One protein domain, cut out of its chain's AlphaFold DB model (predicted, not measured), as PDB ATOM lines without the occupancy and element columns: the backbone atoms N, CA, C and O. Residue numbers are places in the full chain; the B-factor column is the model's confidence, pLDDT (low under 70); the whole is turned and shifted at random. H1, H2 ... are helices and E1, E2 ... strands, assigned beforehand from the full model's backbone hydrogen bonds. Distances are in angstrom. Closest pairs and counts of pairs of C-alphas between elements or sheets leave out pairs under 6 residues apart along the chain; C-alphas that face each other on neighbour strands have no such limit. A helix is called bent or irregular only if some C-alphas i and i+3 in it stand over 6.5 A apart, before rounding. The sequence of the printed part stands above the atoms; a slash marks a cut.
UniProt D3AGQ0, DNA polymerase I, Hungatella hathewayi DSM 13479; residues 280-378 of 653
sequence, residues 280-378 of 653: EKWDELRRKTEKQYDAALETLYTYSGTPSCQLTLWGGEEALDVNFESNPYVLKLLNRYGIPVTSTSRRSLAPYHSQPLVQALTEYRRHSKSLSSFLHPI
ATOM      1  N   GLU A 280      36.992  59.065 -20.938       95.31
ATOM      2  CA  GLU A 280      38.365  59.485 -21.223       95.31
ATOM      3  C   GLU A 280      39.345  58.762 -20.297       95.31
ATOM      4  O   GLU A 280      40.298  58.136 -20.770       95.31
ATOM      5  N   LYS A 281      39.060  58.745 -18.987       95.38
ATOM      6  CA  LYS A 281      39.858  57.971 -18.018       95.38
ATOM      7  C   LYS A 281      39.808  56.475 -18.301       95.38
ATOM      8  O   LYS A 281      40.820  55.785 -18.163       95.38
ATOM      9  N   TRP A 282      38.648  55.966 -18.715       95.81
ATOM     10  CA  TRP A 282      38.504  54.558 -19.068       95.81
ATOM     11  C   TRP A 282      39.351  54.186 -20.290       95.81
ATOM     12  O   TRP A 282      39.998  53.136 -20.288       95.81
ATOM     13  N   ASP A 283      39.407  55.049 -21.310       95.88
ATOM     14  CA  ASP A 283      40.253  54.833 -22.485       95.88
ATOM     15  C   ASP A 283      41.750  54.938 -22.160       95.88
ATOM     16  O   ASP A 283      42.554  54.134 -22.640       95.88
ATOM     17  N   GLU A 284      42.137  55.870 -21.286       95.88
ATOM     18  CA  GLU A 284      43.510  55.961 -20.788       95.88
ATOM     19  C   GLU A 284      43.921  54.675 -20.055       95.88
ATOM     20  O   GLU A 284      44.982  54.103 -20.338       95.88
ATOM     21  N   LEU A 285      43.060  54.173 -19.164       95.12
ATOM     22  CA  LEU A 285      43.279  52.911 -18.460       95.12
ATOM     23  C   LEU A 285      43.360  51.731 -19.433       95.12
ATOM     24  O   LEU A 285      44.229  50.865 -19.281       95.12
ATOM     25  N   ARG A 286      42.496  51.709 -20.453       95.50
ATOM     26  CA  ARG A 286      42.522  50.706 -21.520       95.50
ATOM     27  C   ARG A 286      43.866  50.706 -22.235       95.50
ATOM     28  O   ARG A 286      44.549  49.687 -22.205       95.50
ATOM     29  N   ARG A 287      44.311  51.853 -22.754       95.00
ATOM     30  CA  ARG A 287      45.606  52.002 -23.445       95.00
ATOM     31  C   ARG A 287      46.798  51.643 -22.560       95.00
ATOM     32  O   ARG A 287      47.766  51.047 -23.029       95.00
ATOM     33  N   LYS A 288      46.765  52.018 -21.279       95.19
ATOM     34  CA  LYS A 288      47.797  51.641 -20.300       95.19
ATOM     35  C   LYS A 288      47.848  50.123 -20.116       95.19
ATOM     36  O   LYS A 288      48.934  49.547 -20.114       95.19
ATOM     37  N   THR A 289      46.686  49.487 -19.997       92.44
ATOM     38  CA  THR A 289      46.560  48.036 -19.814       92.44
ATOM     39  C   THR A 289      46.957  47.272 -21.078       92.44
ATOM     40  O   THR A 289      47.640  46.262 -20.955       92.44
ATOM     41  N   GLU A 290      46.605  47.763 -22.271       92.56
ATOM     42  CA  GLU A 290      47.038  47.216 -23.570       92.56
ATOM     43  C   GLU A 290      48.570  47.221 -23.679       92.56
ATOM     44  O   GLU A 290      49.171  46.185 -23.932       92.56
ATOM     45  N   LYS A 291      49.237  48.333 -23.342       93.75
ATOM     46  CA  LYS A 291      50.712  48.385 -23.328       93.75
ATOM     47  C   LYS A 291      51.344  47.374 -22.368       93.75
ATOM     48  O   LYS A 291      52.388  46.804 -22.668       93.75
ATOM     49  N   GLN A 292      50.747  47.181 -21.191       91.62
ATOM     50  CA  GLN A 292      51.234  46.206 -20.208       91.62
ATOM     51  C   GLN A 292      50.970  44.765 -20.657       91.62
ATOM     52  O   GLN A 292      51.795  43.886 -20.419       91.62
ATOM     53  N   TYR A 293      49.841  44.535 -21.328       90.19
ATOM     54  CA  TYR A 293      49.523  43.270 -21.976       90.19
ATOM     55  C   TYR A 293      50.564  42.928 -23.047       90.19
ATOM     56  O   TYR A 293      51.140  41.842 -22.989       90.19
ATOM     57  N   ASP A 294      50.869  43.868 -23.945       88.12
ATOM     58  CA  ASP A 294      51.844  43.675 -25.022       88.12
ATOM     59  C   ASP A 294      53.253  43.418 -24.469       88.12
ATOM     60  O   ASP A 294      53.916  42.476 -24.890       88.12
ATOM     61  N   ALA A 295      53.689  44.169 -23.451       90.06
ATOM     62  CA  ALA A 295      54.995  43.957 -22.817       90.06
ATOM     63  C   ALA A 295      55.115  42.579 -22.128       90.06
ATOM     64  O   ALA A 295      56.150  41.904 -22.221       90.06
ATOM     65  N   ALA A 296      54.056  42.130 -21.445       88.31
ATOM     66  CA  ALA A 296      54.015  40.794 -20.852       88.31
ATOM     67  C   ALA A 296      54.021  39.705 -21.938       88.31
ATOM     68  O   ALA A 296      54.686  38.679 -21.787       88.31
ATOM     69  N   LEU A 297      53.325  39.943 -23.051       86.19
ATOM     70  CA  LEU A 297      53.267  39.040 -24.195       86.19
ATOM     71  C   LEU A 297      54.623  38.931 -24.914       86.19
ATOM     72  O   LEU A 297      55.074  37.818 -25.180       86.19
ATOM     73  N   GLU A 298      55.318  40.047 -25.144       86.69
ATOM     74  CA  GLU A 298      56.689  40.072 -25.669       86.69
ATOM     75  C   GLU A 298      57.640  39.273 -24.777       86.69
ATOM     76  O   GLU A 298      58.413  38.444 -25.263       86.69
ATOM     77  N   THR A 299      57.532  39.453 -23.457       86.31
ATOM     78  CA  THR A 299      58.321  38.683 -22.489       86.31
ATOM     79  C   THR A 299      58.037  37.188 -22.621       86.31
ATOM     80  O   THR A 299      58.972  36.392 -22.670       86.31
ATOM     81  N   LEU A 300      56.772  36.781 -22.747       85.25
ATOM     82  CA  LEU A 300      56.405  35.379 -22.955       85.25
ATOM     83  C   LEU A 300      56.923  34.817 -24.288       85.25
ATOM     84  O   LEU A 300      57.378  33.671 -24.319       85.25
ATOM     85  N   TYR A 301      56.941  35.619 -25.357       84.00
ATOM     86  CA  TYR A 301      57.516  35.219 -26.644       84.00
ATOM     87  C   TYR A 301      59.019  34.949 -26.581       84.00
ATOM     88  O   TYR A 301      59.500  34.076 -27.305       84.00
ATOM     89  N   THR A 302      59.764  35.583 -25.667       85.06
ATOM     90  CA  THR A 302      61.177  35.216 -25.442       85.06
ATOM     91  C   THR A 302      61.352  33.768 -24.958       85.06
ATOM     92  O   THR A 302      62.392  33.161 -25.213       85.06
ATOM     93  N   TYR A 303      60.328  33.186 -24.318       80.38
ATOM     94  CA  TYR A 303      60.330  31.802 -23.831       80.38
ATOM     95  C   TYR A 303      59.672  30.815 -24.806       80.38
ATOM     96  O   TYR A 303      60.108  29.670 -24.921       80.38
ATOM     97  N   SER A 304      58.601  31.205 -25.502       76.75
ATOM     98  CA  SER A 304      57.921  30.315 -26.456       76.75
ATOM     99  C   SER A 304      58.558  30.292 -27.847       76.75
ATOM    100  O   SER A 304      58.313  29.350 -28.599       76.75
ATOM    101  N   GLY A 305      59.348  31.315 -28.185       71.94
ATOM    102  CA  GLY A 305      59.671  31.681 -29.563       71.94
ATOM    103  C   GLY A 305      58.581  32.566 -30.178       71.94
ATOM    104  O   GLY A 305      57.434  32.567 -29.714       71.94
ATOM    105  N   THR A 306      58.946  33.328 -31.215       64.81
ATOM    106  CA  THR A 306      58.012  34.165 -31.983       64.81
ATOM    107  C   THR A 306      56.958  33.280 -32.659       64.81
ATOM    108  O   THR A 306      57.337  32.305 -33.314       64.81
ATOM    109  N   PRO A 307      55.654  33.573 -32.509       67.50
ATOM    110  CA  PRO A 307      54.602  32.752 -33.096       67.50
ATOM    111  C   PRO A 307      54.619  32.815 -34.625       67.50
ATOM    112  O   PRO A 307      54.855  33.868 -35.216       67.50
ATOM    113  N   SER A 308      54.292  31.694 -35.269       69.00
ATOM    114  CA  SER A 308      53.875  31.694 -36.670       69.00
ATOM    115  C   SER A 308      52.485  32.329 -36.754       69.00
ATOM    116  O   SER A 308      51.535  31.811 -36.161       69.00
ATOM    117  N   CYS A 309      52.357  33.445 -37.468       67.31
ATOM    118  CA  CYS A 309      51.076  34.114 -37.678       67.31
ATOM    119  C   CYS A 309      50.454  33.684 -39.011       67.31
ATOM    120  O   CYS A 309      51.122  33.690 -40.045       67.31
ATOM    121  N   GLN A 310      49.164  33.351 -39.005       60.84
ATOM    122  CA  GLN A 310      48.372  33.200 -40.222       60.84
ATOM    123  C   GLN A 310      47.469  34.415 -40.408       60.84
ATOM    124  O   GLN A 310      46.794  34.852 -39.476       60.84
ATOM    125  N   LEU A 311      47.414  34.935 -41.637       59.00
ATOM    126  CA  LEU A 311      46.390  35.903 -42.013       59.00
ATOM    127  C   LEU A 311      45.017  35.232 -41.985       59.00
ATOM    128  O   LEU A 311      44.740  34.282 -42.722       59.00
ATOM    129  N   THR A 312      44.141  35.764 -41.150       63.22
ATOM    130  CA  THR A 312      42.722  35.434 -41.157       63.22
ATOM    131  C   THR A 312      42.064  35.980 -42.428       63.22
ATOM    132  O   THR A 312      42.492  36.987 -42.995       63.22
ATOM    133  N   LEU A 313      40.952  35.361 -42.842       46.31
ATOM    134  CA  LEU A 313      40.112  35.809 -43.971       46.31
ATOM    135  C   LEU A 313      39.650  37.275 -43.868       46.31
ATOM    136  O   LEU A 313      39.227  37.860 -44.860       46.31
ATOM    137  N   TRP A 314      39.731  37.866 -42.675       55.16
ATOM    138  CA  TRP A 314      39.276  39.219 -42.367       55.16
ATOM    139  C   TRP A 314      40.428  40.216 -42.176       55.16
ATOM    140  O   TRP A 314      40.189  41.321 -41.696       55.16
ATOM    141  N   GLY A 315      41.662  39.834 -42.530       47.56
ATOM    142  CA  GLY A 315      42.832  40.718 -42.532       47.56
ATOM    143  C   GLY A 315      43.549  40.892 -41.187       47.56
ATOM    144  O   GLY A 315      44.461  41.707 -41.111       47.56
ATOM    145  N   GLY A 316      43.166  40.160 -40.137       59.84
ATOM    146  CA  GLY A 316      43.919  40.098 -38.874       59.84
ATOM    147  C   GLY A 316      44.941  38.957 -38.864       59.84
ATOM    148  O   GLY A 316      44.725  37.957 -39.546       59.84
ATOM    149  N   GLU A 317      46.013  39.076 -38.084       61.53
ATOM    150  CA  GLU A 317      46.996  38.008 -37.857       61.53
ATOM    151  C   GLU A 317      46.615  37.174 -36.622       61.53
ATOM    152  O   GLU A 317      46.312  37.728 -35.567       61.53
ATOM    153  N   GLU A 318      46.614  35.844 -36.744       57.00
ATOM    154  CA  GLU A 318      46.347  34.910 -35.640       57.00
ATOM    155  C   GLU A 318      47.564  34.005 -35.406       57.00
ATOM    156  O   GLU A 318      48.083  33.397 -36.345       57.00
ATOM    157  N   ALA A 319      48.032  33.922 -34.158       65.00
ATOM    158  CA  ALA A 319      49.134  33.045 -33.768       65.00
ATOM    159  C   ALA A 319      48.679  31.576 -33.796       65.00
ATOM    160  O   ALA A 319      47.800  31.180 -33.033       65.00
ATOM    161  N   LEU A 320      49.291  30.757 -34.653       59.22
ATOM    162  CA  LEU A 320      48.923  29.346 -34.831       59.22
ATOM    163  C   LEU A 320      49.478  28.435 -33.729       59.22
ATOM    164  O   LEU A 320      48.810  27.505 -33.278       59.22
ATOM    165  N   ASP A 321      50.705  28.712 -33.289       64.31
ATOM    166  CA  ASP A 321      51.501  27.758 -32.505       64.31
ATOM    167  C   ASP A 321      51.619  28.129 -31.016       64.31
ATOM    168  O   ASP A 321      52.212  27.390 -30.223       64.31
ATOM    169  N   VAL A 322      51.068  29.281 -30.619       69.44
ATOM    170  CA  VAL A 322      51.204  29.843 -29.271       69.44
ATOM    171  C   VAL A 322      49.835  30.241 -28.735       69.44
ATOM    172  O   VAL A 322      49.155  31.085 -29.308       69.44
ATOM    173  N   ASN A 323      49.434  29.651 -27.608       77.56
ATOM    174  CA  ASN A 323      48.185  29.994 -26.933       77.56
ATOM    175  C   ASN A 323      48.385  30.008 -25.410       77.56
ATOM    176  O   ASN A 323      48.272  28.976 -24.745       77.56
ATOM    177  N   PHE A 324      48.661  31.187 -24.850       76.94
ATOM    178  CA  PHE A 324      48.882  31.372 -23.409       76.94
ATOM    179  C   PHE A 324      47.597  31.325 -22.558       76.94
ATOM    180  O   PHE A 324      47.672  31.225 -21.328       76.94
ATOM    181  N   GLU A 325      46.421  31.331 -23.191       73.69
ATOM    182  CA  GLU A 325      45.137  31.073 -22.522       73.69
ATOM    183  C   GLU A 325      44.896  29.564 -22.337       73.69
ATOM    184  O   GLU A 325      44.251  29.130 -21.382       73.69
ATOM    185  N   SER A 326      45.474  28.729 -23.207       78.50
ATOM    186  CA  SER A 326      45.343  27.274 -23.144       78.50
ATOM    187  C   SER A 326      46.163  26.679 -21.997       78.50
ATOM    188  O   SER A 326      47.396  26.643 -22.021       78.50
ATOM    189  N   ASN A 327      45.472  26.135 -20.991       79.25
ATOM    190  CA  ASN A 327      46.108  25.464 -19.853       79.25
ATOM    191  C   ASN A 327      47.079  24.339 -20.271       79.25
ATOM    192  O   ASN A 327      48.198  24.325 -19.756       79.25
ATOM    193  N   PRO A 328      46.740  23.439 -21.217       79.06
ATOM    194  CA  PRO A 328      47.681  22.429 -21.705       79.06
ATOM    195  C   PRO A 328      48.965  23.006 -22.311       79.06
ATOM    196  O   PRO A 328      50.042  22.445 -22.112       79.06
ATOM    197  N   TYR A 329      48.868  24.117 -23.049       80.44
ATOM    198  CA  TYR A 329      50.031  24.769 -23.654       80.44
ATOM    199  C   TYR A 329      50.940  25.372 -22.582       80.44
ATOM    200  O   TYR A 329      52.139  25.097 -22.545       80.44
ATOM    201  N   VAL A 330      50.347  26.119 -21.651       81.50
ATOM    202  CA  VAL A 330      51.059  26.731 -20.527       81.50
ATOM    203  C   VAL A 330      51.769  25.675 -19.677       81.50
ATOM    204  O   VAL A 330      52.936  25.849 -19.347       81.50
ATOM    205  N   LEU A 331      51.121  24.544 -19.375       82.19
ATOM    206  CA  LEU A 331      51.757  23.448 -18.632       82.19
ATOM    207  C   LEU A 331      52.962  22.861 -19.379       82.19
ATOM    208  O   LEU A 331      53.992  22.595 -18.764       82.19
ATOM    209  N   LYS A 332      52.866  22.681 -20.703       81.56
ATOM    210  CA  LYS A 332      54.000  22.217 -21.523       81.56
ATOM    211  C   LYS A 332      55.165  23.207 -21.489       81.56
ATOM    212  O   LYS A 332      56.310  22.778 -21.371       81.56
ATOM    213  N   LEU A 333      54.876  24.506 -21.574       80.94
ATOM    214  CA  LEU A 333      55.887  25.562 -21.528       80.94
ATOM    215  C   LEU A 333      56.574  25.629 -20.157       80.94
ATOM    216  O   LEU A 333      57.799  25.624 -20.088       80.94
ATOM    217  N   LEU A 334      55.801  25.607 -19.069       83.19
ATOM    218  CA  LEU A 334      56.329  25.621 -17.702       83.19
ATOM    219  C   LEU A 334      57.207  24.390 -17.423       83.19
ATOM    220  O   LEU A 334      58.333  24.533 -16.951       83.19
ATOM    221  N   ASN A 335      56.752  23.193 -17.811       82.75
ATOM    222  CA  ASN A 335      57.539  21.966 -17.655       82.75
ATOM    223  C   ASN A 335      58.845  21.997 -18.469       82.75
ATOM    224  O   ASN A 335      59.875  21.535 -17.981       82.75
ATOM    225  N   ARG A 336      58.837  22.576 -19.683       81.94
ATOM    226  CA  ARG A 336      60.044  22.731 -20.518       81.94
ATOM    227  C   ARG A 336      61.121  23.578 -19.836       81.94
ATOM    228  O   ARG A 336      62.299  23.277 -19.984       81.94
ATOM    229  N   TYR A 337      60.717  24.598 -19.087       80.38
ATOM    230  CA  TYR A 337      61.615  25.481 -18.337       80.38
ATOM    231  C   TYR A 337      61.866  25.011 -16.892       80.38
ATOM    232  O   TYR A 337      62.374  25.774 -16.075       80.38
ATOM    233  N   GLY A 338      61.557  23.747 -16.573       75.81
ATOM    234  CA  GLY A 338      61.891  23.140 -15.283       75.81
ATOM    235  C   GLY A 338      60.955  23.525 -14.134       75.81
ATOM    236  O   GLY A 338      61.360  23.447 -12.977       75.81
ATOM    237  N   ILE A 339      59.716  23.927 -14.437       78.44
ATOM    238  CA  ILE A 339      58.683  24.273 -13.452       78.44
ATOM    239  C   ILE A 339      57.639  23.146 -13.415       78.44
ATOM    240  O   ILE A 339      56.686  23.170 -14.200       78.44
ATOM    241  N   PRO A 340      57.795  22.140 -12.533       74.50
ATOM    242  CA  PRO A 340      56.871  21.018 -12.454       74.50
ATOM    243  C   PRO A 340      55.585  21.450 -11.744       74.50
ATOM    244  O   PRO A 340      55.501  21.467 -10.514       74.50
ATOM    245  N   VAL A 341      54.564  21.799 -12.526       75.69
ATOM    246  CA  VAL A 341      53.219  22.101 -12.022       75.69
ATOM    247  C   VAL A 341      52.176  21.203 -12.671       75.69
ATOM    248  O   VAL A 341      52.218  20.917 -13.864       75.69
ATOM    249  N   THR A 342      51.211  20.755 -11.871       69.81
ATOM    250  CA  THR A 342      50.093  19.899 -12.310       69.81
ATOM    251  C   THR A 342      48.866  20.699 -12.749       69.81
ATOM    252  O   THR A 342      47.943  20.155 -13.343       69.81
ATOM    253  N   SER A 343      48.844  21.999 -12.452       72.88
ATOM    254  CA  SER A 343      47.763  22.924 -12.783       72.88
ATOM    255  C   SER A 343      48.329  24.334 -12.957       72.88
ATOM    256  O   SER A 343      49.368  24.671 -12.394       72.88
ATOM    257  N   THR A 344      47.637  25.172 -13.725       70.94
ATOM    258  CA  THR A 344      47.969  26.593 -13.924       70.94
ATOM    259  C   THR A 344      47.224  27.507 -12.940       70.94
ATOM    260  O   THR A 344      47.153  28.723 -13.136       70.94
ATOM    261  N   SER A 345      46.616  26.929 -11.898       69.88
ATOM    262  CA  SER A 345      45.950  27.686 -10.839       69.88
ATOM    263  C   SER A 345      46.943  28.581 -10.088       69.88
ATOM    264  O   SER A 345      48.121  28.236  -9.954       69.88
ATOM    265  N   ARG A 346      46.463  29.696  -9.510       67.06
ATOM    266  CA  ARG A 346      47.286  30.547  -8.623       67.06
ATOM    267  C   ARG A 346      48.007  29.729  -7.547       67.06
ATOM    268  O   ARG A 346      49.152  30.022  -7.242       67.06
ATOM    269  N   ARG A 347      47.362  28.681  -7.019       63.28
ATOM    270  CA  ARG A 347      47.923  27.775  -6.006       63.28
ATOM    271  C   ARG A 347      49.183  27.064  -6.493       63.28
ATOM    272  O   ARG A 347      50.165  27.007  -5.766       63.28
ATOM    273  N   SER A 348      49.137  26.498  -7.693       70.69
ATOM    274  CA  SER A 348      50.253  25.730  -8.251       70.69
ATOM    275  C   SER A 348      51.403  26.629  -8.705       70.69
ATOM    276  O   SER A 348      52.553  26.208  -8.661       70.69
ATOM    277  N   LEU A 349      51.098  27.865  -9.108       74.62
ATOM    278  CA  LEU A 349      52.086  28.838  -9.578       74.62
ATOM    279  C   LEU A 349      52.714  29.675  -8.451       74.62
ATOM    280  O   LEU A 349      53.812  30.193  -8.638       74.62
ATOM    281  N   ALA A 350      52.067  29.785  -7.284       69.69
ATOM    282  CA  ALA A 350      52.538  30.606  -6.163       69.69
ATOM    283  C   ALA A 350      53.987  30.312  -5.711       69.69
ATOM    284  O   ALA A 350      54.740  31.276  -5.569       69.69
ATOM    285  N   PRO A 351      54.440  29.044  -5.572       73.69
ATOM    286  CA  PRO A 351      55.825  28.748  -5.175       73.69
ATOM    287  C   PRO A 351      56.877  29.253  -6.172       73.69
ATOM    288  O   PRO A 351      58.045  29.404  -5.827       73.69
ATOM    289  N   TYR A 352      56.468  29.515  -7.413       76.38
ATOM    290  CA  TYR A 352      57.338  29.910  -8.514       76.38
ATOM    291  C   TYR A 352      57.154  31.378  -8.908       76.38
ATOM    292  O   TYR A 352      57.619  31.788  -9.968       76.38
ATOM    293  N   HIS A 353      56.506  32.196  -8.069       73.25
ATOM    294  CA  HIS A 353      56.243  33.609  -8.362       73.25
ATOM    295  C   HIS A 353      57.526  34.440  -8.555       73.25
ATOM    296  O   HIS A 353      57.486  35.515  -9.142       73.25
ATOM    297  N   SER A 354      58.683  33.981  -8.076       75.88
ATOM    298  CA  SER A 354      59.976  34.634  -8.326       75.88
ATOM    299  C   SER A 354      60.533  34.372  -9.729       75.88
ATOM    300  O   SER A 354      61.456  35.064 -10.152       75.88
ATOM    301  N   GLN A 355      59.993  33.394 -10.462       81.94
ATOM    302  CA  GLN A 355      60.475  33.064 -11.795       81.94
ATOM    303  C   GLN A 355      59.900  34.028 -12.844       81.94
ATOM    304  O   GLN A 355      58.675  34.172 -12.916       81.94
ATOM    305  N   PRO A 356      60.737  34.623 -13.718       84.56
ATOM    306  CA  PRO A 356      60.277  35.608 -14.700       84.56
ATOM    307  C   PRO A 356      59.171  35.091 -15.634       84.56
ATOM    308  O   PRO A 356      58.226  35.815 -15.928       84.56
ATOM    309  N   LEU A 357      59.223  33.812 -16.032       84.31
ATOM    310  CA  LEU A 357      58.187  33.182 -16.862       84.31
ATOM    311  C   LEU A 357      56.814  33.153 -16.165       84.31
ATOM    312  O   LEU A 357      55.785  33.404 -16.790       84.31
ATOM    313  N   VAL A 358      56.783  32.860 -14.862       83.50
ATOM    314  CA  VAL A 358      55.537  32.789 -14.079       83.50
ATOM    315  C   VAL A 358      54.989  34.186 -13.806       83.50
ATOM    316  O   VAL A 358      53.771  34.373 -13.838       83.50
ATOM    317  N   GLN A 359      55.867  35.168 -13.587       84.75
ATOM    318  CA  GLN A 359      55.488  36.577 -13.463       84.75
ATOM    319  C   GLN A 359      54.845  37.080 -14.754       84.75
ATOM    320  O   GLN A 359      53.691  37.501 -14.719       84.75
ATOM    321  N   ALA A 360      55.528  36.918 -15.891       85.62
ATOM    322  CA  ALA A 360      55.025  37.338 -17.196       85.62
ATOM    323  C   ALA A 360      53.682  36.673 -17.535       85.62
ATOM    324  O   ALA A 360      52.749  37.337 -17.979       85.62
ATOM    325  N   LEU A 361      53.525  35.377 -17.241       86.00
ATOM    326  CA  LEU A 361      52.257  34.665 -17.431       86.00
ATOM    327  C   LEU A 361      51.138  35.206 -16.529       86.00
ATOM    328  O   LEU A 361      49.984  35.314 -16.951       86.00
ATOM    329  N   THR A 362      51.458  35.507 -15.271       85.56
ATOM    330  CA  THR A 362      50.488  36.025 -14.298       85.56
ATOM    331  C   THR A 362      50.031  37.428 -14.684       85.56
ATOM    332  O   THR A 362      48.831  37.709 -14.642       85.56
ATOM    333  N   GLU A 363      50.961  38.285 -15.100       86.31
ATOM    334  CA  GLU A 363      50.676  39.623 -15.613       86.31
ATOM    335  C   GLU A 363      49.860  39.557 -16.903       86.31
ATOM    336  O   GLU A 363      48.790  40.164 -16.961       86.31
ATOM    337  N   TYR A 364      50.276  38.740 -17.874       87.62
ATOM    338  CA  TYR A 364      49.537  38.498 -19.114       87.62
ATOM    339  C   TYR A 364      48.081  38.106 -18.830       87.62
ATOM    340  O   TYR A 364      47.159  38.767 -19.304       87.62
ATOM    341  N   ARG A 365      47.841  37.095 -17.981       86.81
ATOM    342  CA  ARG A 365      46.480  36.645 -17.632       86.81
ATOM    343  C   ARG A 365      45.677  37.720 -16.907       86.81
ATOM    344  O   ARG A 365      44.472  37.846 -17.127       86.81
ATOM    345  N   ARG A 366      46.321  38.501 -16.035       87.25
ATOM    346  CA  ARG A 366      45.678  39.615 -15.324       87.25
ATOM    347  C   ARG A 366      45.217  40.695 -16.302       87.25
ATOM    348  O   ARG A 366      44.071  41.138 -16.207       87.25
ATOM    349  N   HIS A 367      46.079  41.097 -17.232       89.38
ATOM    350  CA  HIS A 367      45.779  42.116 -18.235       89.38
ATOM    351  C   HIS A 367      44.777  41.620 -19.280       89.38
ATOM    352  O   HIS A 367      43.790  42.306 -19.529       89.38
ATOM    353  N   SER A 368      44.950  40.397 -19.787       88.38
ATOM    354  CA  SER A 368      44.014  39.723 -20.698       88.38
ATOM    355  C   SER A 368      42.597  39.693 -20.121       88.38
ATOM    356  O   SER A 368      41.639  40.144 -20.757       88.38
ATOM    357  N   LYS A 369      42.455  39.262 -18.858       87.50
ATOM    358  CA  LYS A 369      41.168  39.275 -18.153       87.50
ATOM    359  C   LYS A 369      40.625  40.694 -17.985       87.50
ATOM    360  O   LYS A 369      39.440  40.916 -18.197       87.50
ATOM    361  N   SER A 370      41.477  41.652 -17.622       89.12
ATOM    362  CA  SER A 370      41.077  43.053 -17.442       89.12
ATOM    363  C   SER A 370      40.509  43.664 -18.728       89.12
ATOM    364  O   SER A 370      39.466  44.317 -18.695       89.12
ATOM    365  N   LEU A 371      41.158  43.399 -19.865       90.19
ATOM    366  CA  LEU A 371      40.742  43.866 -21.187       90.19
ATOM    367  C   LEU A 371      39.440  43.199 -21.639       90.19
ATOM    368  O   LEU A 371      38.457  43.881 -21.927       90.19
ATOM    369  N   SER A 372      39.416  41.865 -21.636       88.75
ATOM    370  CA  SER A 372      38.287  41.068 -22.133       88.75
ATOM    371  C   SER A 372      37.034  41.157 -21.264       88.75
ATOM    372  O   SER A 372      35.929  41.189 -21.797       88.75
ATOM    373  N   SER A 373      37.185  41.192 -19.936       86.62
ATOM    374  CA  SER A 373      36.051  41.145 -19.002       86.62
ATOM    375  C   SER A 373      35.490  42.525 -18.668       86.62
ATOM    376  O   SER A 373      34.319  42.619 -18.308       86.62
ATOM    377  N   PHE A 374      36.299  43.588 -18.766       91.38
ATOM    378  CA  PHE A 374      35.904  44.922 -18.305       91.38
ATOM    379  C   PHE A 374      36.158  46.010 -19.348       91.38
ATOM    380  O   PHE A 374      35.201  46.613 -19.832       91.38
ATOM    381  N   LEU A 375      37.421  46.260 -19.711       92.00
ATOM    382  CA  LEU A 375      37.796  47.478 -20.445       92.00
ATOM    383  C   LEU A 375      37.166  47.554 -21.842       92.00
ATOM    384  O   LEU A 375      36.778  48.643 -22.258       92.00
ATOM    385  N   HIS A 376      37.013  46.421 -22.536       90.81
ATOM    386  CA  HIS A 376      36.343  46.356 -23.840       90.81
ATOM    387  C   HIS A 376      34.802  46.320 -23.755       90.81
ATOM    388  O   HIS A 376      34.165  47.102 -24.460       90.81
ATOM    389  N   PRO A 377      34.161  45.445 -22.947       93.06
ATOM    390  CA  PRO A 377      32.703  45.286 -22.997       93.06
ATOM    391  C   PRO A 377      31.901  46.365 -22.260       93.06
ATOM    392  O   PRO A 377      30.729  46.547 -22.586       93.06
ATOM    393  N   ILE A 378      32.462  47.041 -21.251       93.56
ATOM    394  CA  ILE A 378      31.693  47.988 -20.423       93.56
ATOM    395  C   ILE A 378      31.257  49.240 -21.203       93.56
ATOM    396  O   ILE A 378      30.073  49.568 -21.125       93.56
TER     397      ILE A 378
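Overview. This is residues 280 to 378 of the 653 residues of the protein "DNA polymerase I" of Hungatella hathewayi DSM 13479 (UniProt D3AGQ0). Two long helices, H1 and H4, pack side by side and run opposite ways, and a small two-stranded hairpin, E1 and E2, lies off to one side of this pair. Two shorter helices, H2 and H3, sit loosely near the end of the pair where H1 ends and H4 begins. The printed part has 99 residues, with four named helices and two named strands in the order H1, E1, E2, H2, H3, H4; the sheet, E1 - E2, is antiparallel and the class is mostly helix. The whole is only just compact, close to loose, with a radius of gyration of the C-alphas of 14.6 A and spans of 42 by 32 by 19 A.

Arrangement. Start at the hairpin of E1, residues 309 to 311, and E2, residues 317 to 319, antiparallel neighbours at 145 degrees. Look there for N 310 and O 318, 2.9 A apart, within hydrogen-bond range. A tight link joins E1 to H1, residues 280 to 304. H1 touches H4, residues 356 to 375, with the C-alphas of Ala 296 and Ala 360 closest at 5.1 A. These two run opposite ways at a shallow tilt of 33 degrees, only just short of steep. H2, residues 327 to 336, is close to H1 but not clearly touching; the closest C-alphas, those of Ser 304 and Leu 333, are 7.1 A apart. H3, residues 346 to 352, is close to H4 but not clearly touching, with the C-alphas of Tyr 352 and Val 358 closest at 6.5 A. H2 and H3 are apart, and so are E2 and H4. In H2 and H4 every O i to N i+4 pair is within hydrogen-bond range; in H1 20 of 21 are, and in H3 1 of 3, beside 2 of 4 O i to N i+3 pairs.

Along the chain. Find C-alpha 280 at (38.365, 59.485, -21.223); from there H1 runs 35.5 A to C-alpha 304 at (57.921, 30.315, -26.456). E1 measures 6.6 A and E2 6.8 A from first to last C-alpha. H2 measures 14.2 A. H3 measures 10.1 A and is irregular, with C-alphas 348 and 351 7.0 A apart. H4 runs 26.1 A to C-alpha 375 at (37.796, 47.478, -20.445) and is only just irregular, with C-alphas 372 and 375 6.6 A apart.

Size, cuts and confidence. The two C-alphas farthest apart, those of Glu 280 and Gly 338, are 43.7 A apart. The printed part has no cut, and no link is long. In the B-factor column the mean pLDDT of the printed part is 79.8; look for values under 70 at residues 306 to 322, 342, 345 to 347 and 350.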